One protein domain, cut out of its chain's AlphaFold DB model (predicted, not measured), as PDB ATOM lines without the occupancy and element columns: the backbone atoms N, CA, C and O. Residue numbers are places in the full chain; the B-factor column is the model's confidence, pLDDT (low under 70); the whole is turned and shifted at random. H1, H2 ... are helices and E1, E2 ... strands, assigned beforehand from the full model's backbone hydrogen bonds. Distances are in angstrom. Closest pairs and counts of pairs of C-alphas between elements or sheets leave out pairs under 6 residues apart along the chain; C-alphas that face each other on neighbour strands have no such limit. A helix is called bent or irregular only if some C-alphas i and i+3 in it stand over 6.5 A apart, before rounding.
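This is residues 507 to 720 of the 761 residues of the protein "DUF2254 domain-containing protein" of Rhodococcus sp. PAMC28705 (UniProt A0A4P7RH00). The model has two lobes end to end: an up-and-down bundle of five helical pieces, H3, H4a, H5, H6 and H7, and a smaller lobe holding a three-stranded sheet, a two-stranded sheet and the helices H1 and H2. H8 sits at the bundle's far end, while H4b bends away from the bundle and the link after it reaches back to the sheet. The printed part has 214 residues, with eight named helices and five named strands in the order E1 E2 H1 E3 E4 H2 E5 H3 H4 H5 H6 H7 H8. The class is mostly helix, and the sheets, E1 - E4 - E3 and E2 - E5, are antiparallel. The whole is loose, with a radius of gyration of the C-alphas of 20.9 A, and elongated, spanning 68 by 39 by 26 A.

E1, residues 508 to 513, begins at C-alpha 508 (461.468, 16.846, 691.114). E2 is 523 to 527, H1 529 to 539, E3 542 to 545, E4 558 to 564 with 17.3 A, H2 571 to 575 and E5 578 to 581. H3, 590 to 604, measures 21.3 A. H4, 612 to 640, was assigned as one helix by its hydrogen bonds but is bent, with C-alphas 628 and 631 6.9 A apart; its arms are H4a, 612 to 628, 24.5 A, and H4b, 631 to 640. H5, 652 to 666, 22.3 A, is irregular, with C-alphas 659 and 662 7.6 A apart. H6, 671 to 687, measures 24.4 A. H7, 690 to 710, 30.5 A, is irregular, with C-alphas 691 and 694 7.1 A apart. H8, 714 to 720, ends at C-alpha 720 (446.032, 59.470, 657.511).

N 510 and O 562 of E1 and E4 are 2.9 A apart, and N 542 and O 563 of the hairpin E3 and E4 2.8 A. H1 is on this sheet at a height of 7.6 A, two layers, helix and sheet; H2 is on the same face. N 523 and O 581 of E2 and E5 are 2.8 A apart. H3 and H4a, a helical hairpin, touch at C-alphas 601 and 615, 4.3 A. H4a touches H6, closest C-alphas 623 and 680, 5.7 A. H5 touches H7, closest C-alphas 653 and 695, 5.4 A. H8 touches H6, closest C-alphas 671 and 720, 4.7 A. O i to N i+4 pairs are within hydrogen-bond range throughout H1, H2, H3, H4a, H4b, H6 and H8, in 9 of 11 in H5 and 13 of 17 in H7.

The C-alphas farthest apart, Gln 566 and Leu 715, are 68.2 A apart. The printed part has no cut. The links E3 to E4 and H4 to H5 are long. Mean pLDDT of the printed part is 85.4; residues 507 to 508, 515 to 520, 565 to 568 and 637 to 649 are under 70.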
ATOM      1  N   GLY A 507     456.663  15.964 691.618       53.94
ATOM      2  CA  GLY A 507     457.799  15.876 690.698       53.94
ATOM      3  C   GLY A 507     459.022  16.676 691.141       53.94
ATOM      4  O   GLY A 507     458.913  17.813 691.588       53.94
ATOM      5  N   SER A 508     460.214  16.099 690.992       64.81
ATOM      6  CA  SER A 508     461.468  16.846 691.114       64.81
ATOM      7  C   SER A 508     461.720  17.662 689.838       64.81
ATOM      8  O   SER A 508     461.692  17.093 688.745       64.81
ATOM      9  N   SER A 509     462.003  18.962 689.977       74.19
ATOM     10  CA  SER A 509     462.399  19.858 688.877       74.19
ATOM     11  C   SER A 509     463.907  20.132 688.900       74.19
ATOM     12  O   SER A 509     464.528  20.230 689.963       74.19
ATOM     13  N   THR A 510     464.541  20.239 687.732       79.00
ATOM     14  CA  THR A 510     465.930  20.701 687.604       79.00
ATOM     15  C   THR A 510     466.084  21.664 686.443       79.00
ATOM     16  O   THR A 510     465.718  21.371 685.307       79.00
ATOM     17  N   THR A 511     466.744  22.788 686.717       81.31
ATOM     18  CA  THR A 511     467.094  23.784 685.706       81.31
ATOM     19  C   THR A 511     468.507  23.550 685.176       81.31
ATOM     20  O   THR A 511     469.490  23.580 685.926       81.31
ATOM     21  N   VAL A 512     468.647  23.387 683.862       79.50
ATOM     22  CA  VAL A 512     469.952  23.383 683.188       79.50
ATOM     23  C   VAL A 512     470.284  24.804 682.756       79.50
ATOM     24  O   VAL A 512     469.535  25.426 682.008       79.50
ATOM     25  N   ARG A 513     471.426  25.320 683.221       82.75
ATOM     26  CA  ARG A 513     471.875  26.700 682.983       82.75
ATOM     27  C   ARG A 513     473.104  26.770 682.084       82.75
ATOM     28  O   ARG A 513     473.926  25.846 682.074       82.75
ATOM     29  N   LEU A 514     473.274  27.896 681.395       76.06
ATOM     30  CA  LEU A 514     474.467  28.192 680.600       76.06
ATOM     31  C   LEU A 514     475.670  28.517 681.507       76.06
ATOM     32  O   LEU A 514     475.979  29.677 681.761       76.06
ATOM     33  N   ARG A 515     476.374  27.482 681.981       67.50
ATOM     34  CA  ARG A 515     477.549  27.639 682.867       67.50
ATOM     35  C   ARG A 515     478.859  27.947 682.136       67.50
ATOM     36  O   ARG A 515     479.834  28.357 682.757       67.50
ATOM     37  N   GLN A 516     478.933  27.681 680.832       65.06
ATOM     38  CA  GLN A 516     480.135  27.907 680.026       65.06
ATOM     39  C   GLN A 516     479.851  28.968 678.969       65.06
ATOM     40  O   GLN A 516     478.863  28.867 678.247       65.06
ATOM     41  N   LEU A 517     480.732  29.969 678.856       57.69
ATOM     42  CA  LEU A 517     480.656  30.934 677.764       57.69
ATOM     43  C   LEU A 517     480.856  30.200 676.434       57.69
ATOM     44  O   LEU A 517     481.913  29.609 676.203       57.69
ATOM     45  N   SER A 518     479.852  30.272 675.563       60.72
ATOM     46  CA  SER A 518     480.010  29.878 674.169       60.72
ATOM     47  C   SER A 518     480.983  30.853 673.481       60.72
ATOM     48  O   SER A 518     480.785  32.067 673.573       60.72
ATOM     49  N   PRO A 519     482.045  30.361 672.814       60.47
ATOM     50  CA  PRO A 519     482.984  31.203 672.073       60.47
ATOM     51  C   PRO A 519     482.390  31.752 670.771       60.47
ATOM     52  O   PRO A 519     482.921  32.717 670.234       60.47
ATOM     53  N   ASP A 520     481.307  31.146 670.281       61.56
ATOM     54  CA  ASP A 520     480.672  31.484 669.004       61.56
ATOM     55  C   ASP A 520     479.615  32.597 669.146       61.56
ATOM     56  O   ASP A 520     478.951  32.935 668.170       61.56
ATOM     57  N   GLY A 521     479.454  33.142 670.358       75.62
ATOM     58  CA  GLY A 521     478.469  34.159 670.715       75.62
ATOM     59  C   GLY A 521     477.410  33.660 671.685       75.62
ATOM     60  O   GLY A 521     477.459  32.518 672.147       75.62
ATOM     61  N   ARG A 522     476.466  34.537 672.033       85.81
ATOM     62  CA  ARG A 522     475.434  34.289 673.060       85.81
ATOM     63  C   ARG A 522     474.005  34.305 672.534       85.81
ATOM     64  O   ARG A 522     473.079  34.046 673.291       85.81
ATOM     65  N   ILE A 523     473.816  34.577 671.249       87.94
ATOM     66  CA  ILE A 523     472.501  34.541 670.622       87.94
ATOM     67  C   ILE A 523     472.187  33.104 670.223       87.94
ATOM     68  O   ILE A 523     472.969  32.488 669.498       87.94
ATOM     69  N   LEU A 524     471.054  32.565 670.662       88.31
ATOM     70  CA  LEU A 524     470.619  31.226 670.270       88.31
ATOM     71  C   LEU A 524     470.199  31.217 668.791       88.31
ATOM     72  O   LEU A 524     469.237  31.873 668.419       88.31
ATOM     73  N   LEU A 525     470.896  30.482 667.925       87.38
ATOM     74  CA  LEU A 525     470.603  30.435 666.486       87.38
ATOM     75  C   LEU A 525     469.762  29.230 666.067       87.38
ATOM     76  O   LEU A 525     469.029  29.311 665.088       87.38
ATOM     77  N   ALA A 526     469.882  28.094 666.751       86.06
ATOM     78  CA  ALA A 526     469.095  26.910 666.417       86.06
ATOM     79  C   ALA A 526     468.968  25.948 667.595       86.06
ATOM     80  O   ALA A 526     469.886  25.818 668.411       86.06
ATOM     81  N   VAL A 527     467.850  25.223 667.605       86.81
ATOM     82  CA  VAL A 527     467.504  24.199 668.592       86.81
ATOM     83  C   VAL A 527     467.219  22.885 667.865       86.81
ATOM     84  O   VAL A 527     466.428  22.839 666.924       86.81
ATOM     85  N   ASN A 528     467.864  21.797 668.284       87.38
ATOM     86  CA  ASN A 528     467.599  20.453 667.772       87.38
ATOM     87  C   ASN A 528     466.396  19.830 668.494       87.38
ATOM     88  O   ASN A 528     466.580  18.962 669.350       87.38
ATOM     89  N   LEU A 529     465.183  20.268 668.141       81.06
ATOM     90  CA  LEU A 529     463.929  19.794 668.746       81.06
ATOM     91  C   LEU A 529     463.824  18.265 668.738       81.06
ATOM     92  O   LEU A 529     463.761  17.653 669.796       81.06
ATOM     93  N   ALA A 530     463.985  17.629 667.575       80.75
ATOM     94  CA  ALA A 530     463.967  16.167 667.448       80.75
ATOM     95  C   ALA A 530     465.058  15.457 668.282       80.75
ATOM     96  O   ALA A 530     464.925  14.291 668.655       80.75
ATOM     97  N   GLY A 531     466.181  16.128 668.553       83.88
ATOM     98  CA  GLY A 531     467.199  15.650 669.489       83.88
ATOM     99  C   GLY A 531     466.719  15.682 670.934       83.88
ATOM    100  O   GLY A 531     466.889  14.692 671.644       83.88
ATOM    101  N   ILE A 532     466.095  16.786 671.337       85.12
ATOM    102  CA  ILE A 532     465.544  16.994 672.679       85.12
ATOM    103  C   ILE A 532     464.367  16.049 672.933       85.12
ATOM    104  O   ILE A 532     464.357  15.403 673.973       85.12
ATOM    105  N   GLU A 533     463.451  15.867 671.979       82.50
ATOM    106  CA  GLU A 533     462.319  14.927 672.089       82.50
ATOM    107  C   GLU A 533     462.791  13.501 672.371       82.50
ATOM    108  O   GLU A 533     462.260  12.813 673.242       82.50
ATOM    109  N   ARG A 534     463.845  13.058 671.673       80.81
ATOM    110  CA  ARG A 534     464.456  11.752 671.934       80.81
ATOM    111  C   ARG A 534     465.049  11.660 673.332       80.81
ATOM    112  O   ARG A 534     464.904  10.624 673.970       80.81
ATOM    113  N   LEU A 535     465.746  12.700 673.789       84.00
ATOM    114  CA  LEU A 535     466.327  12.722 675.132       84.00
ATOM    115  C   LEU A 535     465.227  12.706 676.200       84.00
ATOM    116  O   LEU A 535     465.322  11.928 677.144       84.00
ATOM    117  N   ALA A 536     464.161  13.484 676.004       82.75
ATOM    118  CA  ALA A 536     462.978  13.506 676.860       82.75
ATOM    119  C   ALA A 536     462.322  12.118 676.953       82.75
ATOM    120  O   ALA A 536     462.077  11.628 678.054       82.75
ATOM    121  N   ALA A 537     462.129  11.437 675.817       81.38
ATOM    122  CA  ALA A 537     461.567  10.087 675.768       81.38
ATOM    123  C   ALA A 537     462.467   9.039 676.445       81.38
ATOM    124  O   ALA A 537     461.977   8.204 677.199       81.38
ATOM    125  N   VAL A 538     463.785   9.094 676.218       81.75
ATOM    126  CA  VAL A 538     464.757   8.170 676.834       81.75
ATOM    127  C   VAL A 538     464.859   8.374 678.346       81.75
ATOM    128  O   VAL A 538     465.069   7.410 679.080       81.75
ATOM    129  N   TRP A 539     464.739   9.612 678.823       81.69
ATOM    130  CA  TRP A 539     464.824   9.935 680.248       81.69
ATOM    131  C   TRP A 539     463.475   9.868 680.971       81.69
ATOM    132  O   TRP A 539     463.466   9.886 682.197       81.69
ATOM    133  N   GLY A 540     462.357   9.777 680.245       78.06
ATOM    134  CA  GLY A 540     461.016   9.789 680.835       78.06
ATOM    135  C   GLY A 540     460.674  11.119 681.516       78.06
ATOM    136  O   GLY A 540     459.974  11.126 682.524       78.06
ATOM    137  N   VAL A 541     461.194  12.231 680.992       80.69
ATOM    138  CA  VAL A 541     461.029  13.587 681.548       80.69
ATOM    139  C   VAL A 541     460.347  14.506 680.538       80.69
ATOM    140  O   VAL A 541     460.385  14.254 679.332       80.69
ATOM    141  N   THR A 542     459.750  15.592 681.014       80.12
ATOM    142  CA  THR A 542     459.349  16.732 680.183       80.12
ATOM    143  C   THR A 542     460.469  17.769 680.184       80.12
ATOM    144  O   THR A 542     461.155  17.957 681.190       80.12
ATOM    145  N   ILE A 543     460.714  18.385 679.026       81.19
ATOM    146  CA  ILE A 543     461.796  19.358 678.843       81.19
ATOM    147  C   ILE A 543     461.202  20.607 678.214       81.19
ATOM    148  O   ILE A 543     460.744  20.576 677.072       81.19
ATOM    149  N   GLU A 544     461.257  21.708 678.944       82.25
ATOM    150  CA  GLU A 544     460.906  23.029 678.447       82.25
ATOM    151  C   GLU A 544     462.171  23.766 678.018       82.25
ATOM    152  O   GLU A 544     463.181  23.759 678.728       82.25
ATOM    153  N   VAL A 545     462.137  24.362 676.827       84.12
ATOM    154  CA  VAL A 545     463.220  25.205 676.319       84.12
ATOM    155  C   VAL A 545     462.826  26.642 676.599       84.12
ATOM    156  O   VAL A 545     461.831  27.117 676.071       84.12
ATOM    157  N   LEU A 546     463.604  27.316 677.439       83.75
ATOM    158  CA  LEU A 546     463.258  28.649 677.928       83.75
ATOM    159  C   LEU A 546     463.589  29.777 676.933       83.75
ATOM    160  O   LEU A 546     462.745  30.649 676.752       83.75
ATOM    161  N   PRO A 547     464.770  29.800 676.276       84.12
ATOM    162  CA  PRO A 547     465.094  30.867 675.335       84.12
ATOM    163  C   PRO A 547     464.510  30.638 673.937       84.12
ATOM    164  O   PRO A 547     464.566  29.532 673.382       84.12
ATOM    165  N   TYR A 548     464.098  31.727 673.294       83.00
ATOM    166  CA  TYR A 548     463.684  31.721 671.894       83.00
ATOM    167  C   TYR A 548     464.881  31.719 670.939       83.00
ATOM    168  O   TYR A 548     465.950  32.276 671.207       83.00
ATOM    169  N   VAL A 549     464.684  31.179 669.731       84.88
ATOM    170  CA  VAL A 549     465.644  31.396 668.639       84.88
ATOM    171  C   VAL A 549     465.764  32.902 668.374       84.88
ATOM    172  O   VAL A 549     464.772  33.598 668.144       84.88
ATOM    173  N   GLY A 550     466.995  33.398 668.419       83.06
ATOM    174  CA  GLY A 550     467.355  34.800 668.281       83.06
ATOM    175  C   GLY A 550     467.542  35.564 669.580       83.06
ATOM    176  O   GLY A 550     467.952  36.723 669.526       83.06
ATOM    177  N   GLU A 551     467.246  34.945 670.718       85.50
ATOM    178  CA  GLU A 551     467.396  35.563 672.028       85.50
ATOM    179  C   GLU A 551     468.860  35.581 672.467       85.50
ATOM    180  O   GLU A 551     469.617  34.634 672.222       85.50
ATOM    181  N   PHE A 552     469.262  36.674 673.115       86.88
ATOM    182  CA  PHE A 552     470.545  36.756 673.793       86.88
ATOM    183  C   PHE A 552     470.462  36.027 675.133       86.88
ATOM    184  O   PHE A 552     469.743  36.444 676.036       86.88
ATOM    185  N   VAL A 553     471.250  34.968 675.286       86.81
ATOM    186  CA  VAL A 553     471.297  34.189 676.521       86.81
ATOM    187  C   VAL A 553     472.417  34.714 677.414       86.81
ATOM    188  O   VAL A 553     473.609  34.575 677.113       86.81
ATOM    189  N   ALA A 554     472.031  35.322 678.536       82.75
ATOM    190  CA  ALA A 554     472.964  35.819 679.536       82.75
ATOM    191  C   ALA A 554     473.764  34.684 680.204       82.75
ATOM    192  O   ALA A 554     473.446  33.496 680.111       82.75
ATOM    193  N   GLN A 555     474.845  35.055 680.888       80.75
ATOM    194  CA  GLN A 555     475.627  34.085 681.647       80.75
ATOM    195  C   GLN A 555     474.776  33.505 682.780       80.75
ATOM    196  O   GLN A 555     474.047  34.244 683.432       80.75
ATOM    197  N   ASP A 556     474.868  32.191 682.998       80.75
ATOM    198  CA  ASP A 556     474.102  31.467 684.019       80.75
ATOM    199  C   ASP A 556     472.568  31.552 683.861       80.75
ATOM    200  O   ASP A 556     471.828  31.120 684.757       80.75
ATOM    201  N   ALA A 557     472.092  32.022 682.700       83.25
ATOM    202  CA  ALA A 557     470.685  31.990 682.331       83.25
ATOM    203  C   ALA A 557     470.183  30.545 682.229       83.25
ATOM    204  O   ALA A 557     470.917  29.619 681.852       83.25
ATOM    205  N   ALA A 558     468.918  30.357 682.595       85.69
ATOM    206  CA  ALA A 558     468.232  29.086 682.473       85.69
ATOM    207  C   ALA A 558     467.981  28.775 680.990       85.69
ATOM    208  O   ALA A 558     467.475  29.609 680.249       85.69
ATOM    209  N   LEU A 559     468.390  27.585 680.556       85.38
ATOM    210  CA  LEU A 559     468.232  27.120 679.176       85.38
ATOM    211  C   LEU A 559     467.129  26.078 679.058       85.38
ATOM    212  O   LEU A 559     466.377  26.080 678.088       85.38
ATOM    213  N   PHE A 560     467.066  25.182 680.041       86.81
ATOM    214  CA  PHE A 560     466.055  24.144 680.093       86.81
ATOM    215  C   PHE A 560     465.488  24.020 681.492       86.81
ATOM    216  O   PHE A 560     466.251  24.022 682.466       86.81
ATOM    217  N   GLU A 561     464.185  23.816 681.568       84.38
ATOM    218  CA  GLU A 561     463.526  23.288 682.753       84.38
ATOM    219  C   GLU A 561     463.166  21.825 682.495       84.38
ATOM    220  O   GLU A 561     462.583  21.488 681.464       84.38
ATOM    221  N   VAL A 562     463.602  20.933 683.385       83.81
ATOM    222  CA  VAL A 562     463.376  19.494 683.247       83.81
ATOM    223  C   VAL A 562     462.557  19.001 684.422       83.81
ATOM    224  O   VAL A 562     463.010  19.082 685.564       83.81
ATOM    225  N   ASN A 563     461.387  18.450 684.119       81.62
ATOM    226  CA  ASN A 563     460.422  17.981 685.102       81.62
ATOM    227  C   ASN A 563     460.199  16.473 684.925       81.62
ATOM    228  O   ASN A 563     460.033  15.972 683.810       81.62
ATOM    229  N   GLY A 564     460.238  15.710 686.016       76.88
ATOM    230  CA  GLY A 564     459.963  14.277 685.949       76.88
ATOM    231  C   GLY A 564     460.218  13.510 687.246       76.88
ATOM    232  O   GLY A 564     460.805  14.044 688.191       76.88
ATOM    233  N   PRO A 565     459.797  12.233 687.291       65.69
ATOM    234  CA  PRO A 565     459.869  11.403 688.494       65.69
ATOM    235  C   PRO A 565     461.302  10.974 688.850       65.69
ATOM    236  O   PRO A 565     461.592  10.707 690.013       65.69
ATOM    237  N   GLN A 566     462.215  10.904 687.869       68.12
ATOM    238  CA  GLN A 566     463.638  10.613 688.078       68.12
ATOM    239  C   GLN A 566     464.513  11.493 687.176       68.12
ATOM    240  O   GLN A 566     464.583  11.300 685.963       68.12
ATOM    241  N   LEU A 567     465.249  12.437 687.764       69.12
ATOM    242  CA  LEU A 567     466.102  13.377 687.028       69.12
ATOM    243  C   LEU A 567     467.475  12.778 686.670       69.12
ATOM    244  O   LEU A 567     468.517  13.215 687.156       69.12
ATOM    245  N   ARG A 568     467.513  11.784 685.773       69.44
ATOM    246  CA  ARG A 568     468.770  11.253 685.191       69.44
ATOM    247  C   ARG A 568     469.214  12.047 683.955       69.44
ATOM    248  O   ARG A 568     469.507  11.487 682.900       69.44
ATOM    249  N   VAL A 569     469.267  13.371 684.087       76.75
ATOM    250  CA  VAL A 569     469.544  14.302 682.983       76.75
ATOM    251  C   VAL A 569     471.048  14.474 682.785       76.75
ATOM    252  O   VAL A 569     471.810  14.620 683.739       76.75
ATOM    253  N   ARG A 570     471.497  14.512 681.526       83.81
ATOM    254  CA  ARG A 570     472.890  14.828 681.170       83.81
ATOM    255  C   ARG A 570     472.961  16.206 680.497       83.81
ATOM    256  O   ARG A 570     472.754  16.277 679.285       83.81
ATOM    257  N   PRO A 571     473.320  17.287 681.223       83.06
ATOM    258  CA  PRO A 571     473.308  18.654 680.690       83.06
ATOM    259  C   PRO A 571     474.075  18.828 679.376       83.06
ATOM    260  O   PRO A 571     473.592  19.485 678.465       83.06
ATOM    261  N   HIS A 572     475.238  18.186 679.231       83.62
ATOM    262  CA  HIS A 572     476.058  18.297 678.020       83.62
ATOM    263  C   HIS A 572     475.344  17.807 676.745       83.62
ATOM    264  O   HIS A 572     475.614  18.331 675.667       83.62
ATOM    265  N   GLN A 573     474.429  16.834 676.849       84.75
ATOM    266  CA  GLN A 573     473.666  16.329 675.700       84.75
ATOM    267  C   GLN A 573     472.598  17.334 675.256       84.75
ATOM    268  O   GLN A 573     472.399  17.516 674.057       84.75
ATOM    269  N   LEU A 574     471.983  18.043 676.209       86.00
ATOM    270  CA  LEU A 574     471.076  19.159 675.928       86.00
ATOM    271  C   LEU A 574     471.832  20.365 675.358       86.00
ATOM    272  O   LEU A 574     471.402  20.940 674.364       86.00
ATOM    273  N   MET A 575     473.008  20.695 675.904       85.56
ATOM    274  CA  MET A 575     473.861  21.760 675.352       85.56
ATOM    275  C   MET A 575     474.271  21.478 673.900       85.56
ATOM    276  O   MET A 575     474.275  22.387 673.079       85.56
ATOM    277  N   ALA A 576     474.567  20.221 673.547       84.62
ATOM    278  CA  ALA A 576     474.909  19.828 672.173       84.62
ATOM    279  C   ALA A 576     473.738  19.961 671.172       84.62
ATOM    280  O   ALA A 576     473.957  19.884 669.956       84.62
ATOM    281  N   CYS A 577     472.515  20.153 671.676       87.38
ATOM    282  CA  CYS A 577     471.310  20.414 670.890       87.38
ATOM    283  C   CYS A 577     471.071  21.910 670.632       87.38
ATOM    284  O   CYS A 577     470.127  22.241 669.922       87.38
ATOM    285  N   LEU A 578     471.915  22.801 671.162       88.50
ATOM    286  CA  LEU A 578     471.841  24.243 670.934       88.50
ATOM    287  C   LEU A 578     473.016  24.716 670.068       88.50
ATOM    288  O   LEU A 578     474.134  24.204 670.169       88.50
ATOM    289  N   ILE A 579     472.772  25.712 669.214       87.69
ATOM    290  CA  ILE A 579     473.814  26.431 668.464       87.69
ATOM    291  C   ILE A 579     473.722  27.907 668.825       87.69
ATOM    292  O   ILE A 579     472.658  28.498 668.677       87.69
ATOM    293  N   PHE A 580     474.841  28.501 669.235       88.00
ATOM    294  CA  PHE A 580     474.941  29.929 669.533       88.00
ATOM    295  C   PHE A 580     475.719  30.688 668.445       88.00
ATOM    296  O   PHE A 580     476.493  30.090 667.696       88.00
ATOM    297  N   GLY A 581     475.488  31.998 668.358       84.62
ATOM    298  CA  GLY A 581     476.067  32.941 667.396       84.62
ATOM    299  C   GLY A 581     476.182  34.357 667.975       84.62
ATOM    300  O   GLY A 581     475.566  34.635 669.002       84.62
ATOM    301  N   ASP A 582     476.891  35.293 667.322       81.19
ATOM    302  CA  ASP A 582     476.844  36.715 667.757       81.19
ATOM    303  C   ASP A 582     475.738  37.541 667.087       81.19
ATOM    304  O   ASP A 582     475.515  38.684 667.474       81.19
ATOM    305  N   THR A 583     475.074  37.037 666.041       81.69
ATOM    306  CA  THR A 583     474.083  37.845 665.309       81.69
ATOM    307  C   THR A 583     472.896  37.013 664.862       81.69
ATOM    308  O   THR A 583     473.052  35.998 664.185       81.69
ATOM    309  N   HIS A 584     471.698  37.488 665.199       86.25
ATOM    310  CA  HIS A 584     470.443  36.934 664.707       86.25
ATOM    311  C   HIS A 584     470.180  37.454 663.284       86.25
ATOM    312  O   HIS A 584     469.608  38.530 663.106       86.25
ATOM    313  N   SER A 585     470.694  36.728 662.286       85.88
ATOM    314  CA  SER A 585     470.596  37.070 660.856       85.88
ATOM    315  C   SER A 585     469.254  36.623 660.247       85.88
ATOM    316  O   SER A 585     468.746  35.574 660.645       85.88
ATOM    317  N   PRO A 586     468.719  37.328 659.227       86.50
ATOM    318  CA  PRO A 586     467.536  36.926 658.448       86.50
ATOM    319  C   PRO A 586     467.526  35.478 657.933       86.50
ATOM    320  O   PRO A 586     466.470  34.877 657.744       86.50
ATOM    321  N   THR A 587     468.703  34.884 657.719       83.50
ATOM    322  CA  THR A 587     468.825  33.477 657.297       83.50
ATOM    323  C   THR A 587     468.446  32.475 658.392       83.50
ATOM    324  O   THR A 587     468.155  31.315 658.093       83.50
ATOM    325  N   VAL A 588     468.449  32.900 659.655       84.44
ATOM    326  CA  VAL A 588     468.295  32.036 660.828       84.44
ATOM    327  C   VAL A 588     466.827  31.821 661.170       84.44
ATOM    328  O   VAL A 588     466.409  30.678 661.334       84.44
ATOM    329  N   SER A 589     466.040  32.896 661.250       88.31
ATOM    330  CA  SER A 589     464.624  32.818 661.612       88.31
ATOM    331  C   SER A 589     463.773  33.868 660.888       88.31
ATOM    332  O   SER A 589     464.306  34.904 660.470       88.31
ATOM    333  N   PRO A 590     462.448  33.653 660.798       91.25
ATOM    334  CA  PRO A 590     461.521  34.650 660.264       91.25
ATOM    335  C   PRO A 590     461.562  35.962 661.049       91.25
ATOM    336  O   PRO A 590     461.569  37.034 660.455       91.25
ATOM    337  N   ALA A 591     461.681  35.885 662.379       91.69
ATOM    338  CA  ALA A 591     461.720  37.058 663.250       91.69
ATOM    339  C   ALA A 591     462.933  37.954 662.960       91.69
ATOM    340  O   ALA A 591     462.797  39.170 662.917       91.69
ATOM    341  N   ALA A 592     464.110  37.370 662.702       91.31
ATOM    342  CA  ALA A 592     465.281  38.147 662.290       91.31
ATOM    343  C   ALA A 592     465.087  38.833 660.935       91.31
ATOM    344  O   ALA A 592     465.613  39.921 660.714       91.31
ATOM    345  N   GLY A 593     464.369  38.168 660.030       92.94
ATOM    346  CA  GLY A 593     464.031  38.683 658.714       92.94
ATOM    347  C   GLY A 593     463.100  39.886 658.776       92.94
ATOM    348  O   GLY A 593     463.418  40.925 658.205       92.94
ATOM    349  N   LEU A 594     461.998  39.755 659.519       95.75
ATOM    350  CA  LEU A 594     461.049  40.841 659.780       95.75
ATOM    351  C   LEU A 594     461.750  42.009 660.478       95.75
ATOM    352  O   LEU A 594     461.701  43.128 659.982       95.75
ATOM    353  N   GLN A 595     462.508  41.733 661.546       94.44
ATOM    354  CA  GLN A 595     463.263  42.761 662.264       94.44
ATOM    355  C   GLN A 595     464.255  43.490 661.353       94.44
ATOM    356  O   GLN A 595     464.377  44.701 661.442       94.44
ATOM    357  N   ALA A 596     464.966  42.793 660.461       93.50
ATOM    358  CA  ALA A 596     465.901  43.452 659.550       93.50
ATOM    359  C   ALA A 596     465.197  44.378 658.543       93.50
ATOM    360  O   ALA A 596     465.770  45.397 658.167       93.50
ATOM    361  N   ILE A 597     463.979  44.039 658.105       95.38
ATOM    362  CA  ILE A 597     463.161  44.900 657.237       95.38
ATOM    363  C   ILE A 597     462.633  46.105 658.029       95.38
ATOM    364  O   ILE A 597     462.686  47.229 657.536       95.38
ATOM    365  N   VAL A 598     462.214  45.892 659.278       96.25
ATOM    366  CA  VAL A 598     461.790  46.957 660.198       96.25
ATOM    367  C   VAL A 598     462.946  47.906 660.505       96.25
ATOM    368  O   VAL A 598     462.770  49.108 660.383       96.25
ATOM    369  N   ASP A 599     464.152  47.404 660.786       93.62
ATOM    370  CA  ASP A 599     465.352  48.228 660.991       93.62
ATOM    371  C   ASP A 599     465.608  49.163 659.784       93.62
ATOM    372  O   ASP A 599     466.011  50.313 659.963       93.62
ATOM    373  N   ILE A 600     465.362  48.683 658.554       92.38
ATOM    374  CA  ILE A 600     465.482  49.485 657.324       92.38
ATOM    375  C   ILE A 600     464.381  50.549 657.260       92.38
ATOM    376  O   ILE A 600     464.673  51.697 656.923       92.38
ATOM    377  N   ALA A 601     463.138  50.195 657.598       94.44
ATOM    378  CA  ALA A 601     462.029  51.144 657.663       94.44
ATOM    379  C   ALA A 601     462.292  52.241 658.707       94.44
ATOM    380  O   ALA A 601     462.190  53.419 658.390       94.44
ATOM    381  N   LEU A 602     462.720  51.875 659.918       94.00
ATOM    382  CA  LEU A 602     463.017  52.819 661.000       94.00
ATOM    383  C   LEU A 602     464.136  53.794 660.635       94.00
ATOM    384  O   LEU A 602     464.031  54.985 660.911       94.00
ATOM    385  N   LYS A 603     465.192  53.319 659.967       90.88
ATOM    386  CA  LYS A 603     466.238  54.216 659.460       90.88
ATOM    387  C   LYS A 603     465.709  55.147 658.385       90.88
ATOM    388  O   LYS A 603     466.002  56.337 658.442       90.88
ATOM    389  N   ALA A 604     464.911  54.636 657.450       91.25
ATOM    390  CA  ALA A 604     464.288  55.461 656.424       91.25
ATOM    391  C   ALA A 604     463.395  56.561 657.030       91.25
ATOM    392  O   ALA A 604     463.435  57.690 656.557       91.25
ATOM    393  N   LEU A 605     462.673  56.261 658.114       92.88
ATOM    394  CA  LEU A 605     461.839  57.215 658.860       92.88
ATOM    395  C   LEU A 605     462.623  58.130 659.811       92.88
ATOM    396  O   LEU A 605     462.040  59.031 660.406       92.88
ATOM    397  N   SER A 606     463.925  57.905 659.996       90.94
ATOM    398  CA  SER A 606     464.712  58.720 660.919       90.94
ATOM    399  C   SER A 606     464.799  60.177 660.439       90.94
ATOM    400  O   SER A 606     464.919  60.400 659.229       90.94
ATOM    401  N   PRO A 607     464.858  61.164 661.358       87.12
ATOM    402  CA  PRO A 607     464.932  62.586 661.003       87.12
ATOM    403  C   PRO A 607     466.107  62.963 660.092       87.12
ATOM    404  O   PRO A 607     466.062  63.992 659.426       87.12
ATOM    405  N   ALA A 608     467.164  62.146 660.071       84.69
ATOM    406  CA  ALA A 608     468.339  62.359 659.232       84.69
ATOM    407  C   ALA A 608     468.142  61.907 657.771       84.69
ATOM    408  O   ALA A 608     468.882  62.364 656.904       84.69
ATOM    409  N   ILE A 609     467.190  61.003 657.498       86.94
ATOM    410  CA  ILE A 609     466.941  60.442 656.159       86.94
ATOM    411  C   ILE A 609     465.597  60.916 655.592       86.94
ATOM    412  O   ILE A 609     465.573  61.397 654.463       86.94
ATOM    413  N   ASN A 610     464.502  60.793 656.354       88.44
ATOM    414  CA  ASN A 610     463.135  61.161 655.952       88.44
ATOM    415  C   ASN A 610     462.704  60.619 654.568       88.44
ATOM    416  O   ASN A 610     462.240  61.366 653.709       88.44
ATOM    417  N   ASP A 611     462.835  59.308 654.350       91.19
ATOM    418  CA  ASP A 611     462.452  58.608 653.112       91.19
ATOM    419  C   ASP A 611     461.230  57.685 653.344       91.19
ATOM    420  O   ASP A 611     461.382  56.470 653.536       91.19
ATOM    421  N   PRO A 612     459.995  58.230 653.343       92.12
ATOM    422  CA  PRO A 612     458.781  57.444 653.564       92.12
ATOM    423  C   PRO A 612     458.517  56.423 652.446       92.12
ATOM    424  O   PRO A 612     457.955  55.360 652.708       92.12
ATOM    425  N   GLY A 613     458.988  56.675 651.220       92.31
ATOM    426  CA  GLY A 613     458.860  55.739 650.101       92.31
ATOM    427  C   GLY A 613     459.631  54.435 650.331       92.31
ATOM    428  O   GLY A 613     459.124  53.348 650.033       92.31
ATOM    429  N   ARG A 614     460.836  54.503 650.916       91.56
ATOM    430  CA  ARG A 614     461.585  53.301 651.326       91.56
ATOM    431  C   ARG A 614     460.900  52.565 652.480       91.56
ATOM    432  O   ARG A 614     460.922  51.334 652.496       91.56
ATOM    433  N   ALA A 615     460.281  53.282 653.417       94.38
ATOM    434  CA  ALA A 615     459.510  52.662 654.494       94.38
ATOM    435  C   ALA A 615     458.272  51.918 653.958       94.38
ATOM    436  O   ALA A 615     458.039  50.779 654.353       94.38
ATOM    437  N   VAL A 616     457.544  52.491 652.993       94.81
ATOM    438  CA  VAL A 616     456.425  51.818 652.304       94.81
ATOM    439  C   VAL A 616     456.878  50.522 651.624       94.81
ATOM    440  O   VAL A 616     456.280  49.478 651.863       94.81
ATOM    441  N   GLN A 617     457.996  50.538 650.886       94.31
ATOM    442  CA  GLN A 617     458.553  49.319 650.268       94.31
ATOM    443  C   GLN A 617     458.917  48.239 651.300       94.31
ATOM    444  O   GLN A 617     458.817  47.041 651.027       94.31
ATOM    445  N   ALA A 618     459.380  48.642 652.485       95.56
ATOM    446  CA  ALA A 618     459.634  47.710 653.575       95.56
ATOM    447  C   ALA A 618     458.318  47.107 654.104       95.56
ATOM    448  O   ALA A 618     458.254  45.891 654.290       95.56
ATOM    449  N   ILE A 619     457.266  47.919 654.265       97.06
ATOM    450  CA  ILE A 619     455.924  47.466 654.671       97.06
ATOM    451  C   ILE A 619     455.336  46.476 653.655       97.06
ATOM    452  O   ILE A 619     454.802  45.450 654.072       97.06
ATOM    453  N   ASP A 620     455.517  46.695 652.349       95.50
ATOM    454  CA  ASP A 620     455.075  45.750 651.307       95.50
ATOM    455  C   ASP A 620     455.674  44.352 651.501       95.50
ATOM    456  O   ASP A 620     454.989  43.333 651.414       95.50
ATOM    457  N   HIS A 621     456.971  44.288 651.808       96.12
ATOM    458  CA  HIS A 621     457.633  43.018 652.089       96.12
ATOM    459  C   HIS A 621     457.207  42.400 653.424       96.12
ATOM    460  O   HIS A 621     457.205  41.173 653.539       96.12
ATOM    461  N   LEU A 622     456.860  43.210 654.428       97.69
ATOM    462  CA  LEU A 622     456.336  42.718 655.704       97.69
ATOM    463  C   LEU A 622     454.938  42.114 655.543       97.69
ATOM    464  O   LEU A 622     454.712  41.026 656.065       97.69
ATOM    465  N   GLU A 623     454.041  42.758 654.792       97.06
ATOM    466  CA  GLU A 623     452.696  42.242 654.493       97.06
ATOM    467  C   GLU A 623     452.769  40.841 653.881       97.06
ATOM    468  O   GLU A 623     452.175  39.890 654.386       97.06
ATOM    469  N   ASP A 624     453.582  40.691 652.842       95.31
ATOM    470  CA  ASP A 624     453.764  39.443 652.111       95.31
ATOM    471  C   ASP A 624     454.370  38.322 652.991       95.31
ATOM    472  O   ASP A 624     453.928  37.165 652.983       95.31
ATOM    473  N   LEU A 625     455.343  38.659 653.848       96.31
ATOM    474  CA  LEU A 625     455.898  37.711 654.820       96.31
ATOM    475  C   LEU A 625     454.883  37.315 655.902       96.31
ATOM    476  O   LEU A 625     454.853  36.145 656.291       96.31
ATOM    477  N   LEU A 626     454.052  38.248 656.374       96.62
ATOM    478  CA  LEU A 626     453.002  37.987 657.361       96.62
ATOM    479  C   LEU A 626     451.879  37.122 656.781       96.62
ATOM    480  O   LEU A 626     451.478  36.160 657.434       96.62
ATOM    481  N   LEU A 627     451.451  37.378 655.542       93.81
ATOM    482  CA  LEU A 627     450.500  36.528 654.812       93.81
ATOM    483  C   LEU A 627     451.039  35.103 654.634       93.81
ATOM    484  O   LEU A 627     450.304  34.127 654.774       93.81
ATOM    485  N   THR A 628     452.347  34.964 654.401       92.19
ATOM    486  CA  THR A 628     453.006  33.653 654.319       92.19
ATOM    487  C   THR A 628     453.084  32.954 655.691       92.19
ATOM    488  O   THR A 628     453.000  31.722 655.769       92.19
ATOM    489  N   LEU A 629     453.267  33.709 656.780       92.31
ATOM    490  CA  LEU A 629     453.402  33.196 658.151       92.31
ATOM    491  C   LEU A 629     452.067  32.798 658.787       92.31
ATOM    492  O   LEU A 629     452.013  31.759 659.448       92.31
ATOM    493  N   ALA A 630     451.015  33.594 658.595       91.38
ATOM    494  CA  ALA A 630     449.719  33.447 659.260       91.38
ATOM    495  C   ALA A 630     449.176  32.003 659.267       91.38
ATOM    496  O   ALA A 630     448.948  31.465 660.359       91.38
ATOM    497  N   PRO A 631     449.040  31.313 658.115       88.69
ATOM    498  CA  PRO A 631     448.504  29.954 658.099       88.69
ATOM    499  C   PRO A 631     449.437  28.927 658.760       88.69
ATOM    500  O   PRO A 631     448.973  27.996 659.420       88.69
ATOM    501  N   ARG A 632     450.757  29.118 658.643       87.94
ATOM    502  CA  ARG A 632     451.785  28.211 659.184       87.94
ATOM    503  C   ARG A 632     451.838  28.243 660.706       87.94
ATOM    504  O   ARG A 632     451.863  27.192 661.341       87.94
ATOM    505  N   VAL A 633     451.803  29.442 661.286       86.12
ATOM    506  CA  VAL A 633     451.794  29.635 662.746       86.12
ATOM    507  C   VAL A 633     450.519  29.057 663.362       86.12
ATOM    508  O   VAL A 633     450.569  28.451 664.431       86.12
ATOM    509  N   ARG A 634     449.378  29.194 662.675       82.12
ATOM    510  CA  ARG A 634     448.090  28.637 663.114       82.12
ATOM    511  C   ARG A 634     448.106  27.110 663.194       82.12
ATOM    512  O   ARG A 634     447.616  26.540 664.165       82.12
ATOM    513  N   LEU A 635     448.664  26.449 662.179       74.81
ATOM    514  CA  LEU A 635     448.785  24.988 662.152       74.81
ATOM    515  C   LEU A 635     449.688  24.480 663.285       74.81
ATOM    516  O   LEU A 635     449.283  23.592 664.031       74.81
ATOM    517  N   GLU A 636     450.840  25.114 663.497       73.44
ATOM    518  CA  GLU A 636     451.755  24.752 664.589       73.44
ATOM    519  C   GLU A 636     451.099  24.898 665.973       73.44
ATOM    520  O   GLU A 636     451.219  24.013 666.821       73.44
ATOM    521  N   ALA A 637     450.356  25.989 666.205       67.56
ATOM    522  CA  ALA A 637     449.679  26.228 667.480       67.56
ATOM    523  C   ALA A 637     448.715  25.084 667.843       67.56
ATOM    524  O   ALA A 637     448.676  24.663 669.000       67.56
ATOM    525  N   SER A 638     448.008  24.525 666.855       60.59
ATOM    526  CA  SER A 638     447.105  23.390 667.071       60.59
ATOM    527  C   SER A 638     447.822  22.069 667.381       60.59
ATOM    528  O   SER A 638     447.320  21.287 668.185       60.59
ATOM    529  N   ASP A 639     449.006  21.840 666.805       57.47
ATOM    530  CA  ASP A 639     449.769  20.599 667.000       57.47
ATOM    531  C   ASP A 639     450.574  20.629 668.313       57.47
ATOM    532  O   ASP A 639     450.755  19.596 668.966       57.47
ATOM    533  N   SER A 640     451.002  21.819 668.754       53.25
ATOM    534  CA  SER A 640     451.835  22.031 669.950       53.25
ATOM    535  C   SER A 640     451.218  21.506 671.255       53.25
ATOM    536  O   SER A 640     451.949  21.049 672.138       53.25
ATOM    537  N   VAL A 641     449.881  21.462 671.344       48.97
ATOM    538  CA  VAL A 641     449.119  20.932 672.494       48.97
ATOM    539  C   VAL A 641     449.424  19.443 672.746       48.97
ATOM    540  O   VAL A 641     449.246  18.946 673.857       48.97
ATOM    541  N   SER A 642     449.955  18.734 671.745       45.62
ATOM    542  CA  SER A 642     450.240  17.295 671.785       45.62
ATOM    543  C   SER A 642     451.708  16.925 672.049       45.62
ATOM    544  O   SER A 642     452.046  15.743 672.003       45.62
ATOM    545  N   THR A 643     452.604  17.882 672.318       52.72
ATOM    546  CA  THR A 643     454.055  17.607 672.413       52.72
ATOM    547  C   THR A 643     454.618  17.813 673.825       52.72
ATOM    548  O   THR A 643     454.134  18.626 674.609       52.72
ATOM    549  N   ARG A 644     455.670  17.058 674.186       53.34
ATOM    550  CA  ARG A 644     456.355  17.149 675.500       53.34
ATOM    551  C   ARG A 644     457.354  18.319 675.595       53.34
ATOM    552  O   ARG A 644     458.150  18.340 676.535       53.34
ATOM    553  N   ILE A 645     457.347  19.235 674.622       52.12
ATOM    554  CA  ILE A 645     458.250  20.390 674.526       52.12
ATOM    555  C   ILE A 645     457.420  21.672 674.470       52.12
ATOM    556  O   ILE A 645     456.446  21.751 673.730       52.12
ATOM    557  N   ARG A 646     457.830  22.688 675.233       59.41
ATOM    558  CA  ARG A 646     457.243  24.036 675.222       59.41
ATOM    559  C   ARG A 646     458.338  25.097 675.058       59.41
ATOM    560  O   ARG A 646     459.505  24.812 675.333       59.41
ATOM    561  N   GLY A 647     457.953  26.287 674.579       57.91
ATOM    562  CA  GLY A 647     458.779  27.505 674.641       57.91
ATOM    563  C   GLY A 647     459.660  27.847 673.428       57.91
ATOM    564  O   GLY A 647     460.439  28.788 673.495       57.91
ATOM    565  N   THR A 648     459.563  27.144 672.290       62.19
ATOM    566  CA  THR A 648     460.496  27.382 671.160       62.19
ATOM    567  C   THR A 648     459.980  28.262 670.024       62.19
ATOM    568  O   THR A 648     460.782  28.728 669.209       62.19
ATOM    569  N   THR A 649     458.671  28.486 669.925       68.69
ATOM    570  CA  THR A 649     458.042  29.170 668.784       68.69
ATOM    571  C   THR A 649     457.385  30.470 669.215       68.69
ATOM    572  O   THR A 649     456.688  30.512 670.223       68.69
ATOM    573  N   ARG A 650     457.586  31.527 668.422       82.62
ATOM    574  CA  ARG A 650     456.899  32.809 668.613       82.62
ATOM    575  C   ARG A 650     455.419  32.684 668.273       82.62
ATOM    576  O   ARG A 650     455.048  31.921 667.379       82.62
ATOM    577  N   THR A 651     454.601  33.456 668.971       87.06
ATOM    578  CA  THR A 651     453.167  33.544 668.712       87.06
ATOM    579  C   THR A 651     452.888  34.381 667.463       87.06
ATOM    580  O   THR A 651     453.732  35.143 666.987       87.06
ATOM    581  N   TRP A 652     451.669  34.266 666.931       91.44
ATOM    582  CA  TRP A 652     451.206  35.142 665.852       91.44
ATOM    583  C   TRP A 652     451.276  36.625 666.252       91.44
ATOM    584  O   TRP A 652     451.748  37.450 665.473       91.44
ATOM    585  N   ALA A 653     450.888  36.943 667.490       91.94
ATOM    586  CA  ALA A 653     450.947  38.300 668.022       91.94
ATOM    587  C   ALA A 653     452.380  38.859 668.042       91.94
ATOM    588  O   ALA A 653     452.568  40.021 667.688       91.94
ATOM    589  N   ASP A 654     453.386  38.036 668.362       91.31
ATOM    590  CA  ASP A 654     454.792  38.459 668.346       91.31
ATOM    591  C   ASP A 654     455.259  38.836 666.934       91.31
ATOM    592  O   ASP A 654     455.963  39.827 666.756       91.31
ATOM    593  N   TYR A 655     454.874  38.062 665.913       94.69
ATOM    594  CA  TYR A 655     455.248  38.358 664.525       94.69
ATOM    595  C   TYR A 655     454.595  39.637 664.004       94.69
ATOM    596  O   TYR A 655     455.268  40.432 663.339       94.69
ATOM    597  N   VAL A 656     453.317  39.849 664.331       96.56
ATOM    598  CA  VAL A 656     452.615  41.105 664.035       96.56
ATOM    599  C   VAL A 656     453.325  42.261 664.738       96.56
ATOM    600  O   VAL A 656     453.740  43.200 664.070       96.56
ATOM    601  N   ALA A 657     453.574  42.146 666.046       96.19
ATOM    602  CA  ALA A 657     454.215  43.188 666.846       96.19
ATOM    603  C   ALA A 657     455.591  43.596 666.299       96.19
ATOM    604  O   ALA A 657     455.829  44.784 666.086       96.19
ATOM    605  N   ILE A 658     456.462  42.619 666.004       95.00
ATOM    606  CA  ILE A 658     457.787  42.866 665.406       95.00
ATOM    607  C   ILE A 658     457.653  43.673 664.115       95.00
ATOM    608  O   ILE A 658     458.459  44.562 663.868       95.00
ATOM    609  N   SER A 659     456.654  43.355 663.292       97.44
ATOM    610  CA  SER A 659     456.501  43.935 661.957       97.44
ATOM    611  C   SER A 659     455.866  45.325 661.972       97.44
ATOM    612  O   SER A 659     456.156  46.124 661.088       97.44
ATOM    613  N   THR A 660     454.990  45.625 662.934       97.38
ATOM    614  CA  THR A 660     454.141  46.826 662.874       97.38
ATOM    615  C   THR A 660     454.438  47.867 663.940       97.38
ATOM    616  O   THR A 660     454.326  49.055 663.655       97.38
ATOM    617  N   ASP A 661     454.787  47.468 665.164       96.56
ATOM    618  CA  ASP A 661     454.659  48.357 666.327       96.56
ATOM    619  C   ASP A 661     455.686  49.496 666.321       96.56
ATOM    620  O   ASP A 661     455.323  50.652 666.538       96.56
ATOM    621  N   GLU A 662     456.945  49.181 666.022       96.38
ATOM    622  CA  GLU A 662     458.010  50.181 665.929       96.38
ATOM    623  C   GLU A 662     457.774  51.119 664.736       96.38
ATOM    624  O   GLU A 662     457.842  52.337 664.879       96.38
ATOM    625  N   ILE A 663     457.411  50.579 663.564       96.75
ATOM    626  CA  ILE A 663     457.099  51.399 662.379       96.75
ATOM    627  C   ILE A 663     455.948  52.357 662.692       96.75
ATOM    628  O   ILE A 663     456.050  53.544 662.396       96.75
ATOM    629  N   ARG A 664     454.888  51.865 663.344       95.75
ATOM    630  CA  ARG A 664     453.761  52.681 663.807       95.75
ATOM    631  C   ARG A 664     454.258  53.844 664.671       95.75
ATOM    632  O   ARG A 664     453.939  54.994 664.379       95.75
ATOM    633  N   HIS A 665     455.085  53.558 665.678       93.31
ATOM    634  CA  HIS A 665     455.607  54.572 666.595       93.31
ATOM    635  C   HIS A 665     456.413  55.667 665.882       93.31
ATOM    636  O   HIS A 665     456.195  56.845 666.141       93.31
ATOM    637  N   PHE A 666     457.276  55.300 664.931       93.62
ATOM    638  CA  PHE A 666     458.114  56.257 664.196       93.62
ATOM    639  C   PHE A 666     457.436  56.880 662.960       93.62
ATOM    640  O   PHE A 666     458.005  57.771 662.333       93.62
ATOM    641  N   SER A 667     456.220  56.455 662.602       92.50
ATOM    642  CA  SER A 667     455.481  56.963 661.432       92.50
ATOM    643  C   SER A 667     454.679  58.247 661.675       92.50
ATOM    644  O   SER A 667     454.009  58.711 660.757       92.50
ATOM    645  N   ALA A 668     454.754  58.825 662.880       85.62
ATOM    646  CA  ALA A 668     453.951  59.964 663.340       85.62
ATOM    647  C   ALA A 668     453.818  61.112 662.326       85.62
ATOM    648  O   ALA A 668     452.733  61.632 662.093       85.62
ATOM    649  N   ASN A 669     454.924  61.446 661.662       84.44
ATOM    650  CA  ASN A 669     455.012  62.588 660.753       84.44
ATOM    651  C   ASN A 669     454.837  62.200 659.273       84.44
ATOM    652  O   ASN A 669     455.236  62.953 658.385       84.44
ATOM    653  N   SER A 670     454.311  61.007 658.974       91.25
ATOM    654  CA  SER A 670     454.162  60.515 657.601       91.25
ATOM    655  C   SER A 670     452.800  59.868 657.365       91.25
ATOM    656  O   SER A 670     452.601  58.675 657.610       91.25
ATOM    657  N   THR A 671     451.882  60.646 656.784       89.94
ATOM    658  CA  THR A 671     450.570  60.154 656.329       89.94
ATOM    659  C   THR A 671     450.724  58.971 655.372       89.94
ATOM    660  O   THR A 671     450.053  57.957 655.533       89.94
ATOM    661  N   GLN A 672     451.666  59.040 654.426       91.25
ATOM    662  CA  GLN A 672     451.962  57.960 653.477       91.25
ATOM    663  C   GLN A 672     452.205  56.610 654.173       91.25
ATOM    664  O   GLN A 672     451.664  55.582 653.759       91.25
ATOM    665  N   VAL A 673     452.998  56.606 655.244       94.88
ATOM    666  CA  VAL A 673     453.395  55.383 655.955       94.88
ATOM    667  C   VAL A 673     452.254  54.865 656.826       94.88
ATOM    668  O   VAL A 673     451.986  53.664 656.815       94.88
ATOM    669  N   GLN A 674     451.539  55.752 657.526       93.25
ATOM    670  CA  GLN A 674     450.377  55.386 658.346       93.25
ATOM    671  C   GLN A 674     449.268  54.740 657.506       93.25
ATOM    672  O   GLN A 674     448.741  53.686 657.871       93.25
ATOM    673  N   ARG A 675     448.983  55.297 656.325       91.44
ATOM    674  CA  ARG A 675     447.967  54.781 655.392       91.44
ATOM    675  C   ARG A 675     448.338  53.419 654.823       91.44
ATOM    676  O   ARG A 675     447.493  52.522 654.735       91.44
ATOM    677  N   ARG A 676     449.619  53.230 654.490       94.00
ATOM    678  CA  ARG A 676     450.124  51.931 654.039       94.00
ATOM    679  C   ARG A 676     450.075  50.884 655.147       94.00
ATOM    680  O   ARG A 676     449.693  49.742 654.882       94.00
ATOM    681  N   LEU A 677     450.432  51.266 656.373       95.31
ATOM    682  CA  LEU A 677     450.375  50.389 657.539       95.31
ATOM    683  C   LEU A 677     448.932  49.977 657.861       95.31
ATOM    684  O   LEU A 677     448.694  48.802 658.139       95.31
ATOM    685  N   ARG A 678     447.966  50.900 657.743       94.19
ATOM    686  CA  ARG A 678     446.537  50.571 657.841       94.19
ATOM    687  C   ARG A 678     446.127  49.561 656.773       94.19
ATOM    688  O   ARG A 678     445.548  48.535 657.103       94.19
ATOM    689  N   SER A 679     446.512  49.798 655.516       93.69
ATOM    690  CA  SER A 679     446.219  48.873 654.415       93.69
ATOM    691  C   SER A 679     446.793  47.470 654.636       93.69
ATOM    692  O   SER A 679     446.120  46.493 654.308       93.69
ATOM    693  N   LEU A 680     447.982  47.349 655.237       95.81
ATOM    694  CA  LEU A 680     448.551  46.056 655.631       95.81
ATOM    695  C   LEU A 680     447.666  45.356 656.665       95.81
ATOM    696  O   LEU A 680     447.364  44.173 656.516       95.81
ATOM    697  N   LEU A 681     447.249  46.072 657.713       96.06
ATOM    698  CA  LEU A 681     446.422  45.507 658.781       96.06
ATOM    699  C   LEU A 681     445.044  45.077 658.260       96.06
ATOM    700  O   LEU A 681     444.609  43.968 658.570       96.06
ATOM    701  N   ASP A 682     444.408  45.895 657.421       93.75
ATOM    702  CA  ASP A 682     443.116  45.585 656.795       93.75
ATOM    703  C   ASP A 682     443.219  44.371 655.858       93.75
ATOM    704  O   ASP A 682     442.365  43.483 655.881       93.75
ATOM    705  N   THR A 683     444.310  44.270 655.091       93.00
ATOM    706  CA  THR A 683     444.584  43.105 654.231       93.00
ATOM    707  C   THR A 683     444.745  41.830 655.061       93.00
ATOM    708  O   THR A 683     444.162  40.794 654.732       93.00
ATOM    709  N   LEU A 684     445.488  41.895 656.171       94.12
ATOM    710  CA  LEU A 684     445.634  40.759 657.084       94.12
ATOM    711  C   LEU A 684     444.308  40.388 657.760       94.12
ATOM    712  O   LEU A 684     444.044  39.201 657.918       94.12
ATOM    713  N   LEU A 685     443.461  41.354 658.130       93.94
ATOM    714  CA  LEU A 685     442.127  41.083 658.686       93.94
ATOM    715  C   LEU A 685     441.216  40.375 657.677       93.94
ATOM    716  O   LEU A 685     440.488  39.459 658.057       93.94
ATOM    717  N   GLY A 686     441.291  40.755 656.399       90.31
ATOM    718  CA  GLY A 686     440.533  40.109 655.325       90.31
ATOM    719  C   GLY A 686     441.000  38.685 655.004       90.31
ATOM    720  O   GLY A 686     440.187  37.854 654.604       90.31
ATOM    721  N   TYR A 687     442.292  38.384 655.179       89.94
ATOM    722  CA  TYR A 687     442.865  37.075 654.837       89.94
ATOM    723  C   TYR A 687     442.927  36.091 656.016       89.94
ATOM    724  O   TYR A 687     442.774  34.880 655.833       89.94
ATOM    725  N   CYS A 688     443.184  36.582 657.229       90.06
ATOM    726  CA  CYS A 688     443.325  35.748 658.419       90.06
ATOM    727  C   CYS A 688     441.952  35.327 658.979       90.06
ATOM    728  O   CYS A 688     440.996  36.097 658.913       90.06
ATOM    729  N   PRO A 689     441.834  34.136 659.592       85.81
ATOM    730  CA  PRO A 689     440.628  33.728 660.310       85.81
ATOM    731  C   PRO A 689     440.454  34.498 661.630       85.81
ATOM    732  O   PRO A 689     441.418  35.030 662.183       85.81
ATOM    733  N   VAL A 690     439.234  34.465 662.183       85.81
ATOM    734  CA  VAL A 690     438.821  35.213 663.393       85.81
ATOM    735  C   VAL A 690     439.745  34.976 664.597       85.81
ATOM    736  O   VAL A 690     440.061  35.908 665.334       85.81
ATOM    737  N   GLU A 691     440.265  33.758 664.766       85.50
ATOM    738  CA  GLU A 691     441.208  33.396 665.841       85.50
ATOM    739  C   GLU A 691     442.498  34.241 665.843       85.50
ATOM    740  O   GLU A 691     443.137  34.416 666.879       85.50
ATOM    741  N   GLN A 692     442.896  34.773 664.685       90.44
ATOM    742  CA  GLN A 692     444.110  35.572 664.499       90.44
ATOM    743  C   GLN A 692     443.840  37.084 664.438       90.44
ATOM    744  O   GLN A 692     444.791  37.863 664.313       90.44
ATOM    745  N   HIS A 693     442.578  37.520 664.547       93.12
ATOM    746  CA  HIS A 693     442.185  38.930 664.420       93.12
ATOM    747  C   HIS A 693     442.560  39.781 665.629       93.12
ATOM    748  O   HIS A 693     442.944  40.933 665.452       93.12
ATOM    749  N   ALA A 694     442.498  39.230 666.844       94.44
ATOM    750  CA  ALA A 694     442.719  39.983 668.083       94.44
ATOM    751  C   ALA A 694     443.993  40.866 668.080       94.44
ATOM    752  O   ALA A 694     443.874  42.065 668.347       94.44
ATOM    753  N   PRO A 695     445.200  40.358 667.737       94.50
ATOM    754  CA  PRO A 695     446.389  41.208 667.666       94.50
ATOM    755  C   PRO A 695     446.316  42.268 666.557       94.50
ATOM    756  O   PRO A 695     446.829  43.365 666.753       94.50
ATOM    757  N   LEU A 696     445.669  41.986 665.423       96.44
ATOM    758  CA  LEU A 696     445.544  42.930 664.304       96.44
ATOM    759  C   LEU A 696     444.623  44.101 664.669       96.44
ATOM    760  O   LEU A 696     445.020  45.258 664.543       96.44
ATOM    761  N   VAL A 697     443.439  43.800 665.210       96.69
ATOM    762  CA  VAL A 697     442.453  44.797 665.663       96.69
ATOM    763  C   VAL A 697     443.058  45.723 666.720       96.69
ATOM    764  O   VAL A 697     442.913  46.941 666.638       96.69
ATOM    765  N   ALA A 698     443.823  45.174 667.668       96.06
ATOM    766  CA  ALA A 698     444.519  45.980 668.669       96.06
ATOM    767  C   ALA A 698     445.499  46.995 668.044       96.06
ATOM    768  O   ALA A 698     445.624  48.112 668.546       96.06
ATOM    769  N   ARG A 699     446.187  46.637 666.948       96.50
ATOM    770  CA  ARG A 699     447.101  47.553 666.240       96.50
ATOM    771  C   ARG A 699     446.365  48.588 665.395       96.50
ATOM    772  O   ARG A 699     446.837  49.719 665.340       96.50
ATOM    773  N   VAL A 700     445.216  48.241 664.806       95.62
ATOM    774  CA  VAL A 700     444.344  49.213 664.120       95.62
ATOM    775  C   VAL A 700     443.889  50.288 665.105       95.62
ATOM    776  O   VAL A 700     444.146  51.467 664.881       95.62
ATOM    777  N   HIS A 701     443.346  49.894 666.262       96.50
ATOM    778  CA  HIS A 701     442.941  50.851 667.297       96.50
ATOM    779  C   HIS A 701     444.109  51.690 667.828       96.50
ATOM    780  O   HIS A 701     443.950  52.881 668.089       96.50
ATOM    781  N   ALA A 702     445.294  51.095 667.985       95.19
ATOM    782  CA  ALA A 702     446.480  51.833 668.408       95.19
ATOM    783  C   ALA A 702     446.937  52.866 667.363       95.19
ATOM    784  O   ALA A 702     447.411  53.936 667.746       95.19
ATOM    785  N   LEU A 703     446.801  52.553 666.069       94.88
ATOM    786  CA  LEU A 703     447.086  53.470 664.965       94.88
ATOM    787  C   LEU A 703     446.062  54.613 664.924       94.88
ATOM    788  O   LEU A 703     446.471  55.770 664.893       94.88
ATOM    789  N   ASP A 704     444.767  54.314 665.039       94.06
ATOM    790  CA  ASP A 704     443.697  55.325 665.118       94.06
ATOM    791  C   ASP A 704     443.916  56.289 666.289       94.06
ATOM    792  O   ASP A 704     443.898  57.511 666.132       94.06
ATOM    793  N   ALA A 705     444.203  55.739 667.472       94.00
ATOM    794  CA  ALA A 705     444.470  56.533 668.663       94.00
ATOM    795  C   ALA A 705     445.739  57.387 668.525       94.00
ATOM    796  O   ALA A 705     445.848  58.421 669.177       94.00
ATOM    797  N   GLN A 706     446.720  56.955 667.730       93.88
ATOM    798  CA  GLN A 706     447.914  57.744 667.449       93.88
ATOM    799  C   GLN A 706     447.616  58.887 666.478       93.88
ATOM    800  O   GLN A 706     447.973  60.022 666.783       93.88
ATOM    801  N   ILE A 707     446.915  58.610 665.375       92.44
ATOM    802  CA  ILE A 707     446.535  59.621 664.381       92.44
ATOM    803  C   ILE A 707     445.755  60.758 665.051       92.44
ATOM    804  O   ILE A 707     446.097  61.921 664.864       92.44
ATOM    805  N   ALA A 708     444.785  60.418 665.905       91.06
ATOM    806  CA  ALA A 708     443.978  61.394 666.638       91.06
ATOM    807  C   ALA A 708     444.771  62.240 667.655       91.06
ATOM    808  O   ALA A 708     444.305  63.302 668.059       91.06
ATOM    809  N   ARG A 709     445.937  61.765 668.117       90.94
ATOM    810  CA  ARG A 709     446.798  62.506 669.056       90.94
ATOM    811  C   ARG A 709     447.825  63.391 668.359       90.94
ATOM    812  O   ARG A 709     448.189  64.419 668.918       90.94
ATOM    813  N   GLU A 710     448.356  62.952 667.223       88.62
ATOM    814  CA  GLU A 710     449.533  63.566 666.594       88.62
ATOM    815  C   GLU A 710     449.173  64.564 665.490       88.62
ATOM    816  O   GLU A 710     449.858  65.576 665.343       88.62
ATOM    817  N   TRP A 711     448.087  64.327 664.750       89.19
ATOM    818  CA  TRP A 711     447.622  65.241 663.708       89.19
ATOM    819  C   TRP A 711     446.591  66.224 664.261       89.19
ATOM    820  O   TRP A 711     445.687  65.842 664.999       89.19
ATOM    821  N   THR A 712     446.713  67.496 663.881       88.81
ATOM    822  CA  THR A 712     445.802  68.572 664.315       88.81
ATOM    823  C   THR A 712     444.891  69.081 663.199       88.81
ATOM    824  O   THR A 712     443.830  69.628 663.488       88.81
ATOM    825  N   GLY A 713     445.278  68.909 661.931       87.75
ATOM    826  CA  GLY A 713     444.477  69.304 660.773       87.75
ATOM    827  C   GLY A 713     443.406  68.267 660.434       87.75
ATOM    828  O   GLY A 713     443.712  67.084 660.303       87.75
ATOM    829  N   GLU A 714     442.160  68.705 660.228       86.81
ATOM    830  CA  GLU A 714     441.042  67.811 659.874       86.81
ATOM    831  C   GLU A 714     441.314  67.011 658.592       86.81
ATOM    832  O   GLU A 714     441.042  65.812 658.534       86.81
ATOM    833  N   LEU A 715     441.906  67.659 657.581       84.62
ATOM    834  CA  LEU A 715     442.279  67.009 656.326       84.62
ATOM    835  C   LEU A 715     443.359  65.941 656.539       84.62
ATOM    836  O   LEU A 715     443.240  64.842 656.008       84.62
ATOM    837  N   ASP A 716     444.390  66.233 657.331       86.00
ATOM    838  CA  ASP A 716     445.484  65.289 657.573       86.00
ATOM    839  C   ASP A 716     445.017  64.079 658.381       86.00
ATOM    840  O   ASP A 716     445.374  62.949 658.049       86.00
ATOM    841  N   ILE A 717     444.155  64.293 659.383       87.81
ATOM    842  CA  ILE A 717     443.502  63.216 660.137       87.81
ATOM    843  C   ILE A 717     442.685  62.336 659.187       87.81
ATOM    844  O   ILE A 717     442.816  61.109 659.224       87.81
ATOM    845  N   ALA A 718     441.868  62.940 658.318       84.75
ATOM    846  CA  ALA A 718     441.050  62.210 657.354       84.75
ATOM    847  C   ALA A 718     441.916  61.394 656.383       84.75
ATOM    848  O   ALA A 718     441.669  60.205 656.187       84.75
ATOM    849  N   LEU A 719     442.968  61.997 655.827       83.25
ATOM    850  CA  LEU A 719     443.874  61.327 654.896       83.25
ATOM    851  C   LEU A 719     444.662  60.203 655.580       83.25
ATOM    852  O   LEU A 719     444.705  59.095 655.049       83.25
ATOM    853  N   ALA A 720     445.251  60.451 656.753       86.44
ATOM    854  CA  ALA A 720     446.032  59.470 657.511       86.44
ATOM    855  C   ALA A 720     445.196  58.264 657.965       86.44
ATOM    856  O   ALA A 720     445.709  57.146 658.045       86.44
TER     857      ALA A 720